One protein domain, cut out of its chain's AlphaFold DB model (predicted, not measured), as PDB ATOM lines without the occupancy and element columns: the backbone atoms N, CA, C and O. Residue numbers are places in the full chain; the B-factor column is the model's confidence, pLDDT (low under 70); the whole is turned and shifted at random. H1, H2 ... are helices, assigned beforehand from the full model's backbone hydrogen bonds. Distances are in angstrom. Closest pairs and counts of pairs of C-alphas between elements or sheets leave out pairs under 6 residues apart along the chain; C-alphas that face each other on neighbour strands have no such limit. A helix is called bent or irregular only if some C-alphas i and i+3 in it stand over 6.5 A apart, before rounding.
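What this domain is: This is residues 185 to 233 of the 310 residues of an uncharacterized protein of Daedalea quercina L-15889 (UniProt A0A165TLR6). The model is a helical hairpin: a long helix, H1, and a shorter one, H2, that folds back beside it after a tight turn. Residues 208 to 214, of which 208 to 211 belong to H1, stick out at the turn end. The printed part has 49 residues with two named helices, H1 then H2, and no named strand; the class is all helix. The whole is loose, with a radius of gyration of the C-alphas of 12.8 A, a rod of 40 by 17 by 6 A.

Where its parts are: H1, residues 185 to 211, begins at C-alpha 185 (-22.105, 42.243, -6.578) and is 38.6 A long from first to last C-alpha. H2, residues 217 to 231, is 22.5 A long and ends at C-alpha 231 (-26.759, 34.350, 8.052). H2 is irregular, but only just: C-alphas 220 and 223 are 6.52 A apart.

How they stand to each other: H1 touches H2 with residues 194 to 201 alone; the closest C-alphas, of Ile 197 and Pro 223, are 6.2 A apart. They run opposite ways at a shallow tilt of 10 degrees, a helical hairpin. In H1 every O i to N i+4 pair is within hydrogen-bond range, in H2 8 of 11.

The domain as a whole: The C-alphas of Ile 185 and Gly 212, the two farthest apart, are 40.6 A apart. The printed part has no cut, and its one link, H1 to H2, is tight. Mean pLDDT of the printed part is 83.7; residue 233 is under 70.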
ATOM      1  N   ILE A 185     -21.434  41.091  -7.199       87.94
ATOM      2  CA  ILE A 185     -22.105  42.243  -6.578       87.94
ATOM      3  C   ILE A 185     -22.772  41.834  -5.260       87.94
ATOM      4  O   ILE A 185     -22.635  42.536  -4.263       87.94
ATOM      5  N   TYR A 186     -23.443  40.681  -5.231       86.69
ATOM      6  CA  TYR A 186     -24.123  40.196  -4.031       86.69
ATOM      7  C   TYR A 186     -23.167  40.000  -2.845       86.69
ATOM      8  O   TYR A 186     -23.459  40.444  -1.736       86.69
ATOM      9  N   VAL A 187     -21.995  39.403  -3.078       86.19
ATOM     10  CA  VAL A 187     -20.988  39.210  -2.020       86.19
ATOM     11  C   VAL A 187     -20.459  40.550  -1.500       86.19
ATOM     12  O   VAL A 187     -20.350  40.732  -0.290       86.19
ATOM     13  N   VAL A 188     -20.190  41.515  -2.386       87.94
ATOM     14  CA  VAL A 188     -19.747  42.863  -1.984       87.94
ATOM     15  C   VAL A 188     -20.803  43.559  -1.122       87.94
ATOM     16  O   VAL A 188     -20.464  44.159  -0.103       87.94
ATOM     17  N   LEU A 189     -22.087  43.432  -1.470       87.50
ATOM     18  CA  LEU A 189     -23.183  44.001  -0.681       87.50
ATOM     19  C   LEU A 189     -23.263  43.405   0.730       87.50
ATOM     20  O   LEU A 189     -23.497  44.149   1.681       87.50
ATOM     21  N   ILE A 190     -23.026  42.099   0.889       86.88
ATOM     22  CA  ILE A 190     -22.985  41.463   2.216       86.88
ATOM     23  C   ILE A 190     -21.840  42.033   3.056       86.88
ATOM     24  O   ILE A 190     -22.044  42.364   4.222       86.88
ATOM     25  N   VAL A 191     -20.647  42.187   2.473       88.50
ATOM     26  CA  VAL A 191     -19.492  42.757   3.184       88.50
ATOM     27  C   VAL A 191     -19.787  44.186   3.636       88.50
ATOM     28  O   VAL A 191     -19.538  44.519   4.793       88.50
ATOM     29  N   ILE A 192     -20.379  45.007   2.765       88.75
ATOM     30  CA  ILE A 192     -20.796  46.374   3.108       88.75
ATOM     31  C   ILE A 192     -21.835  46.356   4.236       88.75
ATOM     32  O   ILE A 192     -21.711  47.128   5.182       88.75
ATOM     33  N   ALA A 193     -22.825  45.461   4.193       85.69
ATOM     34  CA  ALA A 193     -23.837  45.353   5.244       85.69
ATOM     35  C   ALA A 193     -23.219  45.006   6.609       85.69
ATOM     36  O   ALA A 193     -23.529  45.661   7.602       85.69
ATOM     37  N   ILE A 194     -22.296  44.039   6.655       85.94
ATOM     38  CA  ILE A 194     -21.577  43.677   7.886       85.94
ATOM     39  C   ILE A 194     -20.768  44.873   8.402       85.94
ATOM     40  O   ILE A 194     -20.821  45.177   9.591       85.94
ATOM     41  N   TRP A 195     -20.083  45.596   7.514       91.75
ATOM     42  CA  TRP A 195     -19.344  46.812   7.865       91.75
ATOM     43  C   TRP A 195     -20.233  47.930   8.417       91.75
ATOM     44  O   TRP A 195     -19.863  48.611   9.371       91.75
ATOM     45  N   MET A 196     -21.427  48.121   7.858       87.50
ATOM     46  CA  MET A 196     -22.383  49.101   8.376       87.50
ATOM     47  C   MET A 196     -22.899  48.696   9.766       87.50
ATOM     48  O   MET A 196     -23.061  49.550  10.642       87.50
ATOM     49  N   ILE A 197     -23.096  47.398  10.018       85.81
ATOM     50  CA  ILE A 197     -23.494  46.877  11.336       85.81
ATOM     51  C   ILE A 197     -22.376  47.083  12.368       85.81
ATOM     52  O   ILE A 197     -22.640  47.532  13.484       85.81
ATOM     53  N   THR A 198     -21.115  46.814  12.020       88.44
ATOM     54  CA  THR A 198     -20.000  47.045  12.951       88.44
ATOM     55  C   THR A 198     -19.814  48.532  13.246       88.44
ATOM     56  O   THR A 198     -19.648  48.901  14.407       88.44
ATOM     57  N   MET A 199     -19.929  49.402  12.239       90.06
ATOM     58  CA  MET A 199     -19.850  50.853  12.431       90.06
ATOM     59  C   MET A 199     -20.971  51.385  13.325       90.06
ATOM     60  O   MET A 199     -20.711  52.161  14.243       90.06
ATOM     61  N   THR A 200     -22.211  50.937  13.123       86.62
ATOM     62  CA  THR A 200     -23.341  51.336  13.984       86.62
ATOM     63  C   THR A 200     -23.177  50.851  15.423       86.62
ATOM     64  O   THR A 200     -23.470  51.602  16.355       86.62
ATOM     65  N   PHE A 201     -22.644  49.645  15.629       86.25
ATOM     66  CA  PHE A 201     -22.314  49.146  16.963       86.25
ATOM     67  C   PHE A 201     -21.247  50.012  17.650       86.25
ATOM     68  O   PHE A 201     -21.460  50.463  18.775       86.25
ATOM     69  N   VAL A 202     -20.148  50.329  16.955       90.50
ATOM     70  CA  VAL A 202     -19.069  51.183  17.485       90.50
ATOM     71  C   VAL A 202     -19.585  52.578  17.840       90.50
ATOM     72  O   VAL A 202     -19.320  53.063  18.939       90.50
ATOM     73  N   VAL A 203     -20.371  53.208  16.961       89.62
ATOM     74  CA  VAL A 203     -20.983  54.520  17.232       89.62
ATOM     75  C   VAL A 203     -21.887  54.455  18.461       89.62
ATOM     76  O   VAL A 203     -21.818  55.334  19.317       89.62
ATOM     77  N   THR A 204     -22.687  53.394  18.595       85.06
ATOM     78  CA  THR A 204     -23.555  53.204  19.764       85.06
ATOM     79  C   THR A 204     -22.733  53.104  21.047       85.06
ATOM     80  O   THR A 204     -23.051  53.790  22.013       85.06
ATOM     81  N   CYS A 205     -21.639  52.333  21.053       86.06
ATOM     82  CA  CYS A 205     -20.721  52.245  22.193       86.06
ATOM     83  C   CYS A 205     -20.078  53.594  22.547       86.06
ATOM     84  O   CYS A 205     -19.964  53.932  23.720       86.06
ATOM     85  N   ILE A 206     -19.675  54.391  21.555       90.38
ATOM     86  CA  ILE A 206     -19.103  55.722  21.804       90.38
ATOM     87  C   ILE A 206     -20.149  56.632  22.463       90.38
ATOM     88  O   ILE A 206     -19.861  57.297  23.459       90.38
ATOM     89  N   VAL A 207     -21.385  56.626  21.956       87.06
ATOM     90  CA  VAL A 207     -22.495  57.408  22.519       87.06
ATOM     91  C   VAL A 207     -22.819  56.951  23.946       87.06
ATOM     92  O   VAL A 207     -23.005  57.793  24.822       87.06
ATOM     93  N   THR A 208     -22.845  55.647  24.232       84.81
ATOM     94  CA  THR A 208     -23.138  55.161  25.592       84.81
ATOM     95  C   THR A 208     -22.083  55.624  26.601       84.81
ATOM     96  O   THR A 208     -22.438  56.038  27.706       84.81
ATOM     97  N   VAL A 209     -20.804  55.613  26.210       89.44
ATOM     98  CA  VAL A 209     -19.680  56.031  27.059       89.44
ATOM     99  C   VAL A 209     -19.684  57.542  27.286       89.44
ATOM    100  O   VAL A 209     -19.534  57.977  28.425       89.44
ATOM    101  N   ILE A 210     -19.892  58.349  26.239       92.12
ATOM    102  CA  ILE A 210     -19.864  59.817  26.351       92.12
ATOM    103  C   ILE A 210     -21.057  60.339  27.154       92.12
ATOM    104  O   ILE A 210     -20.904  61.236  27.980       92.12
ATOM    105  N   PHE A 211     -22.255  59.800  26.922       84.50
ATOM    106  CA  PHE A 211     -23.465  60.332  27.549       84.50
ATOM    107  C   PHE A 211     -23.715  59.790  28.959       84.50
ATOM    108  O   PHE A 211     -24.567  60.341  29.658       84.50
ATOM    109  N   GLY A 212     -23.033  58.716  29.382       80.94
ATOM    110  CA  GLY A 212     -23.146  58.134  30.729       80.94
ATOM    111  C   GLY A 212     -24.559  57.673  31.122       80.94
ATOM    112  O   GLY A 212     -24.795  57.269  32.258       80.94
ATOM    113  N   LYS A 213     -25.523  57.741  30.198       75.62
ATOM    114  CA  LYS A 213     -26.902  57.303  30.396       75.62
ATOM    115  C   LYS A 213     -26.980  55.821  30.078       75.62
ATOM    116  O   LYS A 213     -26.613  55.405  28.983       75.62
ATOM    117  N   GLY A 214     -27.482  55.045  31.039       73.19
ATOM    118  CA  GLY A 214     -27.741  53.622  30.866       73.19
ATOM    119  C   GLY A 214     -28.598  53.393  29.625       73.19
ATOM    120  O   GLY A 214     -29.775  53.753  29.593       73.19
ATOM    121  N   VAL A 215     -27.988  52.842  28.581       76.56
ATOM    122  CA  VAL A 215     -28.700  52.487  27.359       76.56
ATOM    123  C   VAL A 215     -29.496  51.224  27.635       76.56
ATOM    124  O   VAL A 215     -28.990  50.277  28.237       76.56
ATOM    125  N   ARG A 216     -30.766  51.223  27.223       81.00
ATOM    126  CA  ARG A 216     -31.626  50.045  27.346       81.00
ATOM    127  C   ARG A 216     -30.973  48.887  26.598       81.00
ATOM    128  O   ARG A 216     -30.572  49.046  25.447       81.00
ATOM    129  N   SER A 217     -30.894  47.731  27.251       80.94
ATOM    130  CA  SER A 217     -30.304  46.508  26.692       80.94
ATOM    131  C   SER A 217     -30.890  46.146  25.324       80.94
ATOM    132  O   SER A 217     -30.172  45.628  24.476       80.94
ATOM    133  N   GLU A 218     -32.147  46.516  25.074       82.31
ATOM    134  CA  GLU A 218     -32.860  46.389  23.796       82.31
ATOM    135  C   GLU A 218     -32.060  46.916  22.588       82.31
ATOM    136  O   GLU A 218     -32.060  46.288  21.529       82.31
ATOM    137  N   VAL A 219     -31.318  48.019  22.742       80.06
ATOM    138  CA  VAL A 219     -30.559  48.643  21.640       80.06
ATOM    139  C   VAL A 219     -29.318  47.821  21.268       80.06
ATOM    140  O   VAL A 219     -28.915  47.804  20.109       80.06
ATOM    141  N   MET A 220     -28.737  47.078  22.218       78.12
ATOM    142  CA  MET A 220     -27.585  46.205  21.956       78.12
ATOM    143  C   MET A 220     -27.967  44.873  21.305       78.12
ATOM    144  O   MET A 220     -27.113  44.220  20.710       78.12
ATOM    145  N   VAL A 221     -29.234  44.462  21.389       85.00
ATOM    146  CA  VAL A 221     -29.695  43.206  20.775       85.00
ATOM    147  C   VAL A 221     -29.979  43.391  19.281       85.00
ATOM    148  O   VAL A 221     -29.873  42.431  18.518       85.00
ATOM    149  N   LEU A 222     -30.268  44.621  18.835       82.12
ATOM    150  CA  LEU A 222     -30.604  44.926  17.441       82.12
ATOM    151  C   LEU A 222     -29.513  44.475  16.440       82.12
ATOM    152  O   LEU A 222     -29.854  43.745  15.507       82.12
ATOM    153  N   PRO A 223     -28.211  44.789  16.633       78.12
ATOM    154  CA  PRO A 223     -27.147  44.371  15.714       78.12
ATOM    155  C   PRO A 223     -26.969  42.847  15.676       78.12
ATOM    156  O   PRO A 223     -26.788  42.258  14.608       78.12
ATOM    157  N   ILE A 224     -27.088  42.191  16.836       81.69
ATOM    158  CA  ILE A 224     -26.973  40.731  16.972       81.69
ATOM    159  C   ILE A 224     -28.117  40.045  16.219       81.69
ATOM    160  O   ILE A 224     -27.881  39.140  15.418       81.69
ATOM    161  N   ALA A 225     -29.354  40.508  16.414       84.38
ATOM    162  CA  ALA A 225     -30.527  39.976  15.728       84.38
ATOM    163  C   ALA A 225     -30.426  40.153  14.204       84.38
ATOM    164  O   ALA A 225     -30.708  39.213  13.456       84.38
ATOM    165  N   THR A 226     -29.954  41.315  13.734       82.00
ATOM    166  CA  THR A 226     -29.737  41.544  12.297       82.00
ATOM    167  C   THR A 226     -28.668  40.623  11.714       82.00
ATOM    168  O   THR A 226     -28.868  40.081  10.630       82.00
ATOM    169  N   LEU A 227     -27.578  40.361  12.443       79.62
ATOM    170  CA  LEU A 227     -26.529  39.443  11.992       79.62
ATOM    171  C   LEU A 227     -27.068  38.015  11.821       79.62
ATOM    172  O   LEU A 227     -26.839  37.382  10.789       79.62
ATOM    173  N   PHE A 228     -27.844  37.521  12.791       82.94
ATOM    174  CA  PHE A 228     -28.468  36.197  12.706       82.94
ATOM    175  C   PHE A 228     -29.490  36.090  11.570       82.94
ATOM    176  O   PHE A 228     -29.572  35.041  10.927       82.94
ATOM    177  N   ALA A 229     -30.236  37.160  11.286       83.12
ATOM    178  CA  ALA A 229     -31.149  37.202  10.149       83.12
ATOM    179  C   ALA A 229     -30.398  37.131   8.805       83.12
ATOM    180  O   ALA A 229     -30.820  36.402   7.908       83.12
ATOM    181  N   PHE A 230     -29.250  37.807   8.678       74.25
ATOM    182  CA  PHE A 230     -28.433  37.783   7.458       74.25
ATOM    183  C   PHE A 230     -27.791  36.418   7.182       74.25
ATOM    184  O   PHE A 230     -27.756  35.988   6.030       74.25
ATOM    185  N   ILE A 231     -27.346  35.694   8.215       72.06
ATOM    186  CA  ILE A 231     -26.759  34.350   8.052       72.06
ATOM    187  C   ILE A 231     -27.771  33.371   7.436       72.06
ATOM    188  O   ILE A 231     -27.401  32.518   6.634       72.06
ATOM    189  N   ARG A 232     -29.064  33.519   7.755       75.31
ATOM    190  CA  ARG A 232     -30.134  32.683   7.182       75.31
ATOM    191  C   ARG A 232     -30.379  32.948   5.695       75.31
ATOM    192  O   ARG A 232     -30.998  32.112   5.044       75.31
ATOM    193  N   LEU A 233     -29.917  34.081   5.165       65.50
ATOM    194  CA  LEU A 233     -30.130  34.466   3.772       65.50
ATOM    195  C   LEU A 233     -29.069  33.905   2.824       65.50
ATOM    196  O   LEU A 233     -29.284  33.908   1.614       65.50
TER     197      LEU A 233